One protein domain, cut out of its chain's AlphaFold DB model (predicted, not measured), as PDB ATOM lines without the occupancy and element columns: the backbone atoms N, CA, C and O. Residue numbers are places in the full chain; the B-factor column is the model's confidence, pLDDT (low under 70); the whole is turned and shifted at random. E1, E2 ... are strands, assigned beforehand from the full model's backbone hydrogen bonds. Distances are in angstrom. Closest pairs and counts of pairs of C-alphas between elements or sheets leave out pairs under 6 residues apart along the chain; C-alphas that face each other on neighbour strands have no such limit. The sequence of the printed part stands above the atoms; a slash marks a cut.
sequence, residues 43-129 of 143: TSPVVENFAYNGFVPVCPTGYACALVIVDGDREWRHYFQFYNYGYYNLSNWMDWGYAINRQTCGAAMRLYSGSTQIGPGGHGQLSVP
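This is residues 43 to 129 of the 143 residues of an uncharacterized protein of Asanoa ishikariensis (UniProt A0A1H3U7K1). The domain is two antiparallel sheets partly face to face, a loose sandwich with one large side and one small: the twisted four-strand sheet of E1, E3, E2 and E5, and the pair E4 and E6 over one of its faces. Short pairings widen the small side, residues 43 to 44 beside E4 and residues 110 to 111 beside E6, and the link from E1 to E2 passes over the other face of the large sheet. The printed part has 87 residues, with no named helix and six named strands, E1 to E6 in chain order; the large sheet has the order E1, E3, E2, E5. The class is all strand, although 35 of the 87 residues are in named strands. The whole is compact, with a radius of gyration of the C-alphas of 12.0 A, and rounded, with spans of 37 by 26 by 21 A.

E1 covers residues 48 to 53, 17.2 A from first to last C-alpha, and begins with C-alpha 48 at (18.462, -28.698, 1.137). E2 covers residues 64 to 69, 17.4 A. E3, residues 76 to 82, is the longest strand by residues and measures 19.9 A. E4, residues 86 to 91, measures 16.0 A, with C-alpha 86 at (30.068, -37.695, 2.466). E5, residues 97 to 101, measures 13.7 A. E6, residues 124 to 128, measures 13.0 A and ends with C-alpha 128 at (31.797, -34.201, -1.478).

In the large sheet, E1 and E5 are the edge strands. E1 and E3 are antiparallel at 156 degrees, with N 50 and O 79 within hydrogen-bond range at 2.9 A. E2 and E3 form a hairpin, antiparallel at 161 degrees, with N 80 and O 66 at 2.8 A. E2 and E5 are antiparallel at 170 degrees, with N 65 and O 100 at 2.8 A. In the small sheet, E4 and E6 are antiparallel at 153 degrees, with N 88 and O 126 at 2.8 A. Between the sheets, the closest C-alphas of E2 and E6 are those of Ala 64 and Val 128, 7.0 A apart. E1 and E4 are apart, and so are E2 and E4.

The C-alphas farthest apart are those of Gly 72 and Cys 105, 37.4 A. The printed part has no cut. The links from E3 to E4 and from E4 to E5 are tight; the link from E5 to E6, residues 102 to 123, is long. The mean pLDDT of the printed part is 77.2, and residues 71 to 76 and 113 to 129 are under 70; E6 has a mean of 59.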
ATOM      1  N   THR A  43      17.841 -36.467  -3.282       88.06
ATOM      2  CA  THR A  43      19.132 -36.900  -2.753       88.06
ATOM      3  C   THR A  43      18.977 -37.873  -1.589       88.06
ATOM      4  O   THR A  43      18.014 -37.805  -0.826       88.06
ATOM      5  N   SER A  44      19.948 -38.774  -1.443       85.94
ATOM      6  CA  SER A  44      20.118 -39.617  -0.258       85.94
ATOM      7  C   SER A  44      21.592 -39.639   0.173       85.94
ATOM      8  O   SER A  44      22.421 -40.125  -0.605       85.94
ATOM      9  N   PRO A  45      21.939 -39.143   1.377       88.88
ATOM     10  CA  PRO A  45      21.060 -38.482   2.351       88.88
ATOM     11  C   PRO A  45      20.366 -37.226   1.802       88.88
ATOM     12  O   PRO A  45      20.854 -36.607   0.856       88.88
ATOM     13  N   VAL A  46      19.225 -36.861   2.391       89.56
ATOM     14  CA  VAL A  46      18.467 -35.670   1.979       89.56
ATOM     15  C   VAL A  46      19.284 -34.417   2.282       89.56
ATOM     16  O   VAL A  46      19.852 -34.283   3.367       89.56
ATOM     17  N   VAL A  47      19.325 -33.498   1.320       88.44
ATOM     18  CA  VAL A  47      19.927 -32.173   1.485       88.44
ATOM     19  C   VAL A  47      18.921 -31.085   1.159       88.44
ATOM     20  O   VAL A  47      17.861 -31.357   0.594       88.44
ATOM     21  N   GLU A  48      19.270 -29.851   1.497       89.88
ATOM     22  CA  GLU A  48      18.462 -28.698   1.137       89.88
ATOM     23  C   GLU A  48      18.361 -28.583  -0.390       89.88
ATOM     24  O   GLU A  48      19.372 -28.604  -1.105       89.88
ATOM     25  N   ASN A  49      17.128 -28.505  -0.891       88.75
ATOM     26  CA  ASN A  49      16.853 -28.451  -2.313       88.75
ATOM     27  C   ASN A  49      15.769 -27.432  -2.664       88.75
ATOM     28  O   ASN A  49      14.805 -27.221  -1.933       88.75
ATOM     29  N   PHE A  50      15.918 -26.829  -3.836       87.62
ATOM     30  CA  PHE A  50      15.048 -25.766  -4.316       87.62
ATOM     31  C   PHE A  50      14.709 -25.995  -5.782       87.62
ATOM     32  O   PHE A  50      15.562 -26.418  -6.563       87.62
ATOM     33  N   ALA A  51      13.464 -25.709  -6.153       85.88
ATOM     34  CA  ALA A  51      13.035 -25.686  -7.544       85.88
ATOM     35  C   ALA A  51      12.973 -24.234  -8.025       85.88
ATOM     36  O   ALA A  51      12.430 -23.377  -7.329       85.88
ATOM     37  N   TYR A  52      13.506 -23.974  -9.215       81.06
ATOM     38  CA  TYR A  52      13.544 -22.649  -9.824       81.06
ATOM     39  C   TYR A  52      13.018 -22.700 -11.250       81.06
ATOM     40  O   TYR A  52      13.344 -23.629 -11.990       81.06
ATOM     41  N   ASN A  53      12.293 -21.654 -11.644       80.81
ATOM     42  CA  ASN A  53      11.999 -21.334 -13.032       80.81
ATOM     43  C   ASN A  53      12.777 -20.071 -13.449       80.81
ATOM     44  O   ASN A  53      12.517 -18.965 -12.990       80.81
ATOM     45  N   GLY A  54      13.780 -20.226 -14.314       75.25
ATOM     46  CA  GLY A  54      14.557 -19.086 -14.821       75.25
ATOM     47  C   GLY A  54      15.897 -18.851 -14.116       75.25
ATOM     48  O   GLY A  54      16.888 -19.480 -14.486       75.25
ATOM     49  N   PHE A  55      15.996 -17.891 -13.191       75.75
ATOM     50  CA  PHE A  55      17.301 -17.545 -12.611       75.75
ATOM     51  C   PHE A  55      17.832 -18.672 -11.723       75.75
ATOM     52  O   PHE A  55      17.151 -19.143 -10.815       75.75
ATOM     53  N   VAL A  56      19.069 -19.088 -11.983       75.62
ATOM     54  CA  VAL A  56      19.752 -20.086 -11.165       75.62
ATOM     55  C   VAL A  56      20.500 -19.376 -10.045       75.62
ATOM     56  O   VAL A  56      21.336 -18.522 -10.348       75.62
ATOM     57  N   PRO A  57      20.268 -19.732  -8.770       80.12
ATOM     58  CA  PRO A  57      21.044 -19.171  -7.677       80.12
ATOM     59  C   PRO A  57      22.532 -19.491  -7.837       80.12
ATOM     60  O   PRO A  57      22.938 -20.592  -8.221       80.12
ATOM     61  N   VAL A  58      23.364 -18.514  -7.493       88.19
ATOM     62  CA  VAL A  58      24.806 -18.723  -7.389       88.19
ATOM     63  C   VAL A  58      25.077 -19.660  -6.215       88.19
ATOM     64  O   VAL A  58      24.524 -19.467  -5.137       88.19
ATOM     65  N   CYS A  59      25.963 -20.643  -6.407       89.06
ATOM     66  CA  CYS A  59      26.395 -21.517  -5.319       89.06
ATOM     67  C   CYS A  59      26.988 -20.692  -4.162       89.06
ATOM     68  O   CYS A  59      27.913 -19.912  -4.414       89.06
ATOM     69  N   PRO A  60      26.468 -20.782  -2.923       90.31
ATOM     70  CA  PRO A  60      27.039 -20.049  -1.802       90.31
ATOM     71  C   PRO A  60      28.458 -20.528  -1.474       90.31
ATOM     72  O   PRO A  60      28.812 -21.690  -1.684       90.31
ATOM     73  N   THR A  61      29.287 -19.629  -0.945       89.88
ATOM     74  CA  THR A  61      30.611 -19.999  -0.427       89.88
ATOM     75  C   THR A  61      30.455 -20.991   0.728       89.88
ATOM     76  O   THR A  61      29.624 -20.785   1.607       89.88
ATOM     77  N   GLY A  62      31.263 -22.052   0.733       86.06
ATOM     78  CA  GLY A  62      31.206 -23.124   1.732       86.06
ATOM     79  C   GLY A  62      30.380 -24.343   1.311       86.06
ATOM     80  O   GLY A  62      30.387 -25.335   2.032       86.06
ATOM     81  N   TYR A  63      29.727 -24.310   0.144       88.06
ATOM     82  CA  TYR A  63      28.858 -25.389  -0.331       88.06
ATOM     83  C   TYR A  63      29.366 -26.006  -1.633       88.06
ATOM     84  O   TYR A  63      29.944 -25.332  -2.492       88.06
ATOM     85  N   ALA A  64      29.128 -27.305  -1.779       88.19
ATOM     86  CA  ALA A  64      29.057 -27.936  -3.085       88.19
ATOM     87  C   ALA A  64      27.598 -27.888  -3.532       88.19
ATOM     88  O   ALA A  64      26.692 -28.036  -2.717       88.19
ATOM     89  N   CYS A  65      27.355 -27.654  -4.812       89.19
ATOM     90  CA  CYS A  65      26.011 -27.472  -5.325       89.19
ATOM     91  C   CYS A  65      25.809 -28.295  -6.588       89.19
ATOM     92  O   CYS A  65      26.684 -28.304  -7.450       89.19
ATOM     93  N   ALA A  66      24.654 -28.939  -6.732       88.69
ATOM     94  CA  ALA A  66      24.266 -29.603  -7.974       88.69
ATOM     95  C   ALA A  66      22.992 -28.973  -8.520       88.69
ATOM     96  O   ALA A  66      22.056 -28.716  -7.769       88.69
ATOM     97  N   LEU A  67      22.953 -28.748  -9.828       87.38
ATOM     98  CA  LEU A  67      21.760 -28.335 -10.542       87.38
ATOM     99  C   LEU A  67      21.397 -29.394 -11.573       87.38
ATOM    100  O   LEU A  67      22.263 -29.816 -12.332       87.38
ATOM    101  N   VAL A  68      20.126 -29.784 -11.629       85.62
ATOM    102  CA  VAL A  68      19.594 -30.748 -12.601       85.62
ATOM    103  C   VAL A  68      18.269 -30.272 -13.181       85.62
ATOM    104  O   VAL A  68      17.497 -29.586 -12.509       85.62
ATOM    105  N   ILE A  69      18.002 -30.642 -14.429       80.81
ATOM    106  CA  ILE A  69      16.744 -30.341 -15.120       80.81
ATOM    107  C   ILE A  69      15.775 -31.513 -14.978       80.81
ATOM    108  O   ILE A  69      16.154 -32.684 -15.116       80.81
ATOM    109  N   VAL A  70      14.515 -31.179 -14.707       72.75
ATOM    110  CA  VAL A  70      13.418 -32.145 -14.627       72.75
ATOM    111  C   VAL A  70      12.688 -32.156 -15.958       72.75
ATOM    112  O   VAL A  70      12.259 -31.112 -16.420       72.75
ATOM    113  N   ASP A  71      12.602 -33.349 -16.543       64.69
ATOM    114  CA  ASP A  71      11.696 -33.734 -17.630       64.69
ATOM    115  C   ASP A  71      11.356 -32.654 -18.673       64.69
ATOM    116  O   ASP A  71      10.325 -32.009 -18.550       64.69
ATOM    117  N   GLY A  72      12.191 -32.493 -19.712       57.28
ATOM    118  CA  GLY A  72      11.873 -31.768 -20.961       57.28
ATOM    119  C   GLY A  72      11.648 -30.249 -20.857       57.28
ATOM    120  O   GLY A  72      12.003 -29.505 -21.775       57.28
ATOM    121  N   ASP A  73      11.140 -29.777 -19.724       59.50
ATOM    122  CA  ASP A  73      10.912 -28.397 -19.359       59.50
ATOM    123  C   ASP A  73      12.227 -27.813 -18.860       59.50
ATOM    124  O   ASP A  73      12.571 -27.822 -17.677       59.50
ATOM    125  N   ARG A  74      12.965 -27.217 -19.798       62.50
ATOM    126  CA  ARG A  74      14.175 -26.419 -19.523       62.50
ATOM    127  C   ARG A  74      13.937 -25.268 -18.536       62.50
ATOM    128  O   ARG A  74      14.891 -24.628 -18.087       62.50
ATOM    129  N   GLU A  75      12.679 -24.980 -18.222       66.25
ATOM    130  CA  GLU A  75      12.294 -23.980 -17.240       66.25
ATOM    131  C   GLU A  75      12.582 -24.449 -15.815       66.25
ATOM    132  O   GLU A  75      13.210 -23.691 -15.072       66.25
ATOM    133  N   TRP A  76      12.220 -25.688 -15.457       69.50
ATOM    134  CA  TRP A  76      12.273 -26.171 -14.076       69.50
ATOM    135  C   TRP A  76      13.588 -26.869 -13.749       69.50
ATOM    136  O   TRP A  76      13.886 -27.990 -14.168       69.50
ATOM    137  N   ARG A  77      14.381 -26.185 -12.928       82.62
ATOM    138  CA  ARG A  77      15.678 -26.655 -12.450       82.62
ATOM    139  C   ARG A  77      15.620 -26.930 -10.963       82.62
ATOM    140  O   ARG A  77      15.124 -26.116 -10.190       82.62
ATOM    141  N   HIS A  78      16.153 -28.075 -10.567       87.12
ATOM    142  CA  HIS A  78      16.345 -28.442  -9.176       87.12
ATOM    143  C   HIS A  78      17.786 -28.189  -8.775       87.12
ATOM    144  O   HIS A  78      18.715 -28.617  -9.451       87.12
ATOM    145  N   TYR A  79      17.954 -27.508  -7.658       90.00
ATOM    146  CA  TYR A  79      19.232 -27.092  -7.123       90.00
ATOM    147  C   TYR A  79      19.396 -27.668  -5.723       90.00
ATOM    148  O   TYR A  79      18.495 -27.546  -4.896       90.00
ATOM    149  N   PHE A  80      20.536 -28.293  -5.470       90.56
ATOM    150  CA  PHE A  80      20.854 -29.015  -4.245       90.56
ATOM    151  C   PHE A  80      22.091 -28.409  -3.606       90.56
ATOM    152  O   PHE A  80      23.081 -28.187  -4.307       90.56
ATOM    153  N   GLN A  81      22.047 -28.180  -2.295       91.56
ATOM    154  CA  GLN A  81      23.165 -27.644  -1.525       91.56
ATOM    155  C   GLN A  81      23.732 -28.710  -0.589       91.56
ATOM    156  O   GLN A  81      23.055 -29.206   0.307       91.56
ATOM    157  N   PHE A  82      25.002 -29.045  -0.781       88.75
ATOM    158  CA  PHE A  82      25.735 -30.031  -0.000       88.75
ATOM    159  C   PHE A  82      26.713 -29.300   0.921       88.75
ATOM    160  O   PHE A  82      27.722 -28.747   0.475       88.75
ATOM    161  N   TYR A  83      26.380 -29.282   2.210       84.44
ATOM    162  CA  TYR A  83      27.214 -28.687   3.255       84.44
ATOM    163  C   TYR A  83      28.133 -29.718   3.916       84.44
ATOM    164  O   TYR A  83      29.324 -29.480   4.100       84.44
ATOM    165  N   ASN A  84      27.569 -30.877   4.261       81.31
ATOM    166  CA  ASN A  84      28.273 -31.909   5.008       81.31
ATOM    167  C   ASN A  84      29.107 -32.818   4.103       81.31
ATOM    168  O   ASN A  84      28.801 -33.041   2.931       81.31
ATOM    169  N   TYR A  85      30.135 -33.397   4.715       78.25
ATOM    170  CA  TYR A  85      30.945 -34.461   4.146       78.25
ATOM    171  C   TYR A  85      30.149 -35.708   3.844       78.25
ATOM    172  O   TYR A  85      29.408 -36.193   4.697       78.25
ATOM    173  N   GLY A  86      30.428 -36.307   2.690       80.88
ATOM    174  CA  GLY A  86      30.068 -37.695   2.466       80.88
ATOM    175  C   GLY A  86      29.723 -38.029   1.030       80.88
ATOM    176  O   GLY A  86      30.088 -37.333   0.080       80.88
ATOM    177  N   TYR A  87      29.023 -39.148   0.920       83.12
ATOM    178  CA  TYR A  87      28.519 -39.701  -0.321       83.12
ATOM    179  C   TYR A  87      27.030 -39.403  -0.410       83.12
ATOM    180  O   TYR A  87      26.262 -39.761   0.483       83.12
ATOM    181  N   TYR A  88      26.636 -38.764  -1.503       85.12
ATOM    182  CA  TYR A  88      25.258 -38.436  -1.806       85.12
ATOM    183  C   TYR A  88      24.866 -39.094  -3.118       85.12
ATOM    184  O   TYR A  88      25.516 -38.938  -4.151       85.12
ATOM    185  N   ASN A  89      23.763 -39.824  -3.093       84.81
ATOM    186  CA  ASN A  89      23.113 -40.283  -4.307       84.81
ATOM    187  C   ASN A  89      22.171 -39.178  -4.748       84.81
ATOM    188  O   ASN A  89      21.245 -38.862  -4.009       84.81
ATOM    189  N   LEU A  90      22.393 -38.602  -5.921       85.44
ATOM    190  CA  LEU A  90      21.386 -37.806  -6.605       85.44
ATOM    191  C   LEU A  90      20.585 -38.775  -7.485       85.44
ATOM    192  O   LEU A  90      21.131 -39.741  -8.028       85.44
ATOM    193  N   SER A  91      19.286 -38.565  -7.640       83.69
ATOM    194  CA  SER A  91      18.432 -39.444  -8.447       83.69
ATOM    195  C   SER A  91      17.260 -38.688  -9.054       83.69
ATOM    196  O   SER A  91      16.921 -37.597  -8.593       83.69
ATOM    197  N   ASN A  92      16.609 -39.317 -10.036       81.25
ATOM    198  CA  ASN A  92      15.361 -38.866 -10.656       81.25
ATOM    199  C   ASN A  92      15.474 -37.524 -11.404       81.25
ATOM    200  O   ASN A  92      14.605 -36.665 -11.269       81.25
ATOM    201  N   TRP A  93      16.537 -37.336 -12.191       81.88
ATOM    202  CA  TRP A  93      16.607 -36.282 -13.211       81.88
ATOM    203  C   TRP A  93      16.615 -36.908 -14.609       81.88
ATOM    204  O   TRP A  93      16.903 -38.095 -14.764       81.88
ATOM    205  N   MET A  94      16.299 -36.115 -15.633       74.50
ATOM    206  CA  MET A  94      16.039 -36.654 -16.974       74.50
ATOM    207  C   MET A  94      17.048 -36.198 -18.024       74.50
ATOM    208  O   MET A  94      17.495 -37.024 -18.812       74.50
ATOM    209  N   ASP A  95      17.420 -34.917 -18.035       74.81
ATOM    210  CA  ASP A  95      18.130 -34.325 -19.177       74.81
ATOM    211  C   ASP A  95      19.611 -34.070 -18.881       74.81
ATOM    212  O   ASP A  95      20.470 -34.892 -19.163       74.81
ATOM    213  N   TRP A  96      19.950 -32.956 -18.253       77.12
ATOM    214  CA  TRP A  96      21.327 -32.715 -17.852       77.12
ATOM    215  C   TRP A  96      21.382 -31.893 -16.582       77.12
ATOM    216  O   TRP A  96      20.391 -31.346 -16.088       77.12
ATOM    217  N   GLY A  97      22.585 -31.825 -16.043       80.81
ATOM    218  CA  GLY A  97      22.906 -31.014 -14.900       80.81
ATOM    219  C   GLY A  97      24.397 -30.766 -14.796       80.81
ATOM    220  O   GLY A  97      25.218 -31.288 -15.555       80.81
ATOM    221  N   TYR A  98      24.752 -29.966 -13.812       81.06
ATOM    222  CA  TYR A  98      26.133 -29.667 -13.492       81.06
ATOM    223  C   TYR A  98      26.296 -29.548 -11.988       81.06
ATOM    224  O   TYR A  98      25.341 -29.290 -11.254       81.06
ATOM    225  N   ALA A  99      27.530 -29.716 -11.534       85.31
ATOM    226  CA  ALA A  99      27.890 -29.502 -10.150       85.31
ATOM    227  C   ALA A  99      28.972 -28.423 -10.058       85.31
ATOM    228  O   ALA A  99      29.868 -28.352 -10.897       85.31
ATOM    229  N   ILE A 100      28.882 -27.577  -9.036       86.81
ATOM    230  CA  ILE A 100      29.852 -26.525  -8.730       86.81
ATOM    231  C   ILE A 100      30.337 -26.740  -7.306       86.81
ATOM    232  O   ILE A 100      29.534 -26.870  -6.387       86.81
ATOM    233  N   ASN A 101      31.651 -26.712  -7.116       86.00
ATOM    234  CA  ASN A 101      32.254 -26.701  -5.796       86.00
ATOM    235  C   ASN A 101      32.699 -25.277  -5.434       86.00
ATOM    236  O   ASN A 101      33.583 -24.727  -6.089       86.00
ATOM    237  N   ARG A 102      32.094 -24.675  -4.403       89.06
ATOM    238  CA  ARG A 102      32.559 -23.415  -3.789       89.06
ATOM    239  C   ARG A 102      32.890 -23.583  -2.313       89.06
ATOM    240  O   ARG A 102      32.874 -22.621  -1.542       89.06
ATOM    241  N   GLN A 103      33.185 -24.808  -1.917       85.44
ATOM    242  CA  GLN A 103      33.645 -25.118  -0.582       85.44
ATOM    243  C   GLN A 103      35.053 -24.551  -0.362       85.44
ATOM    244  O   GLN A 103      35.824 -24.340  -1.299       85.44
ATOM    245  N   THR A 104      35.375 -24.261   0.892       83.12
ATOM    246  CA  THR A 104      36.641 -23.642   1.306       83.12
ATOM    247  C   THR A 104      37.545 -24.661   2.003       83.12
ATOM    248  O   THR A 104      37.131 -25.786   2.244       83.12
ATOM    249  N   CYS A 105      38.770 -24.270   2.372       80.69
ATOM    250  CA  CYS A 105      39.649 -25.074   3.240       80.69
ATOM    251  C   CYS A 105      40.081 -26.439   2.663       80.69
ATOM    252  O   CYS A 105      40.044 -27.429   3.376       80.69
ATOM    253  N   GLY A 106      40.494 -26.498   1.391       72.25
ATOM    254  CA  GLY A 106      40.994 -27.750   0.787       72.25
ATOM    255  C   GLY A 106      39.887 -28.695   0.314       72.25
ATOM    256  O   GLY A 106      40.118 -29.861   0.003       72.25
ATOM    257  N   ALA A 107      38.663 -28.183   0.242       76.38
ATOM    258  CA  ALA A 107      37.517 -28.956  -0.153       76.38
ATOM    259  C   ALA A 107      37.489 -29.420  -1.598       76.38
ATOM    260  O   ALA A 107      37.615 -28.614  -2.521       76.38
ATOM    261  N   ALA A 108      37.159 -30.688  -1.800       78.19
ATOM    262  CA  ALA A 108      36.933 -31.264  -3.105       78.19
ATOM    263  C   ALA A 108      35.519 -31.838  -3.244       78.19
ATOM    264  O   ALA A 108      34.827 -32.200  -2.297       78.19
ATOM    265  N   MET A 109      35.102 -31.939  -4.495       79.06
ATOM    266  CA  MET A 109      33.853 -32.548  -4.908       79.06
ATOM    267  C   MET A 109      34.174 -33.451  -6.088       79.06
ATOM    268  O   MET A 109      34.886 -33.048  -7.009       79.06
ATOM    269  N   ARG A 110      33.649 -34.671  -6.065       79.31
ATOM    270  CA  ARG A 110      33.861 -35.677  -7.097       79.31
ATOM    271  C   ARG A 110      32.528 -36.269  -7.528       79.31
ATOM    272  O   ARG A 110      31.767 -36.791  -6.719       79.31
ATOM    273  N   LEU A 111      32.284 -36.231  -8.830       78.31
ATOM    274  CA  LEU A 111      31.195 -36.957  -9.472       78.31
ATOM    275  C   LEU A 111      31.679 -38.373  -9.802       78.31
ATOM    276  O   LEU A 111      32.746 -38.547 -10.390       78.31
ATOM    277  N   TYR A 112      30.914 -39.389  -9.408       73.25
ATOM    278  CA  TYR A 112      31.263 -40.802  -9.604       73.25
ATOM    279  C   TYR A 112      30.651 -41.390 -10.882       73.25
ATOM    280  O   TYR A 112      30.944 -42.530 -11.220       73.25
ATOM    281  N   SER A 113      29.874 -40.613 -11.646       64.38
ATOM    282  CA  SER A 113      29.287 -41.057 -12.920       64.38
ATOM    283  C   SER A 113      30.268 -41.071 -14.106       64.38
ATOM    284  O   SER A 113      29.837 -41.164 -15.248       64.38
ATOM    285  N   GLY A 114      31.581 -40.957 -13.877       49.88
ATOM    286  CA  GLY A 114      32.599 -40.972 -14.941       49.88
ATOM    287  C   GLY A 114      32.646 -39.718 -15.832       49.88
ATOM    288  O   GLY A 114      33.503 -39.631 -16.706       49.88
ATOM    289  N   SER A 115      31.779 -38.730 -15.598       54.25
ATOM    290  CA  SER A 115      31.680 -37.475 -16.350       54.25
ATOM    291  C   SER A 115      31.671 -36.265 -15.407       54.25
ATOM    292  O   SER A 115      31.061 -36.295 -14.340       54.25
ATOM    293  N   THR A 116      32.314 -35.160 -15.798       53.62
ATOM    294  CA  THR A 116      32.203 -33.850 -15.112       53.62
ATOM    295  C   THR A 116      30.825 -33.200 -15.284       53.62
ATOM    296  O   THR A 116      30.539 -32.176 -14.668       53.62
ATOM    297  N   GLN A 117      29.968 -33.799 -16.111       59.03
ATOM    298  CA  GLN A 117      28.589 -33.400 -16.359       59.03
ATOM    299  C   GLN A 117      27.632 -34.452 -15.804       59.03
ATOM    300  O   GLN A 117      27.908 -35.651 -15.879       59.03
ATOM    301  N   ILE A 118      26.496 -34.003 -15.278       66.56
ATOM    302  CA  ILE A 118      25.398 -34.887 -14.893       66.56
ATOM    303  C   ILE A 118      24.601 -35.147 -16.180       66.56
ATOM    304  O   ILE A 118      23.928 -34.245 -16.672       66.56
ATOM    305  N   GLY A 119      24.770 -36.326 -16.783       61.62
ATOM    306  CA  GLY A 119      24.188 -36.669 -18.089       61.62
ATOM    307  C   GLY A 119      22.728 -37.148 -18.030       61.62
ATOM    308  O   GLY A 119      22.203 -37.354 -16.932       61.62
ATOM    309  N   PRO A 120      22.080 -37.353 -19.191       57.94
ATOM    310  CA  PRO A 120      20.675 -37.753 -19.273       57.94
ATOM    311  C   PRO A 120      20.400 -39.147 -18.726       57.94
ATOM    312  O   PRO A 120      21.198 -40.069 -18.892       57.94
ATOM    313  N   GLY A 121      19.238 -39.289 -18.082       58.94
ATOM    314  CA  GLY A 121      18.680 -40.570 -17.641       58.94
ATOM    315  C   GLY A 121      19.424 -41.282 -16.505       58.94
ATOM    316  O   GLY A 121      19.499 -42.508 -16.517       58.94
ATOM    317  N   GLY A 122      19.990 -40.558 -15.534       54.75
ATOM    318  CA  GLY A 122      20.903 -41.139 -14.545       54.75
ATOM    319  C   GLY A 122      20.403 -41.144 -13.100       54.75
ATOM    320  O   GLY A 122      19.856 -40.167 -12.601       54.75
ATOM    321  N   HIS A 123      20.695 -42.233 -12.390       54.41
ATOM    322  CA  HIS A 123      21.114 -42.144 -10.992       54.41
ATOM    323  C   HIS A 123      22.613 -41.855 -11.002       54.41
ATOM    324  O   HIS A 123      23.356 -42.457 -11.777       54.41
ATOM    325  N   GLY A 124      23.086 -40.954 -10.156       58.75
ATOM    326  CA  GLY A 124      24.501 -40.605 -10.127       58.75
ATOM    327  C   GLY A 124      24.918 -40.220  -8.731       58.75
ATOM    328  O   GLY A 124      24.163 -39.633  -7.957       58.75
ATOM    329  N   GLN A 125      26.135 -40.617  -8.404       57.62
ATOM    330  CA  GLN A 125      26.688 -40.425  -7.082       57.62
ATOM    331  C   GLN A 125      27.593 -39.200  -7.106       57.62
ATOM    332  O   GLN A 125      28.504 -39.086  -7.929       57.62
ATOM    333  N   LEU A 126      27.309 -38.272  -6.207       60.62
ATOM    334  CA  LEU A 126      28.138 -37.125  -5.911       60.62
ATOM    335  C   LEU A 126      28.787 -37.383  -4.559       60.62
ATOM    336  O   LEU A 126      28.091 -37.528  -3.558       60.62
ATOM    337  N   SER A 127      30.111 -37.395  -4.506       60.34
ATOM    338  CA  SER A 127      30.810 -37.392  -3.223       60.34
ATOM    339  C   SER A 127      31.480 -36.060  -3.031       60.34
ATOM    340  O   SER A 127      32.109 -35.517  -3.938       60.34
ATOM    341  N   VAL A 128      31.335 -35.533  -1.831       58.38
ATOM    342  CA  VAL A 128      31.797 -34.201  -1.478       58.38
ATOM    343  C   VAL A 128      32.817 -34.343  -0.350       58.38
ATOM    344  O   VAL A 128      32.461 -34.243   0.828       58.38
ATOM    345  N   PRO A 129      34.080 -34.682  -0.668       53.44
ATOM    346  CA  PRO A 129      35.141 -34.683   0.324       53.44
ATOM    347  C   PRO A 129      35.678 -33.262   0.536       53.44
ATOM    348  O   PRO A 129      36.590 -32.869  -0.182       53.44
TER     349      PRO A 129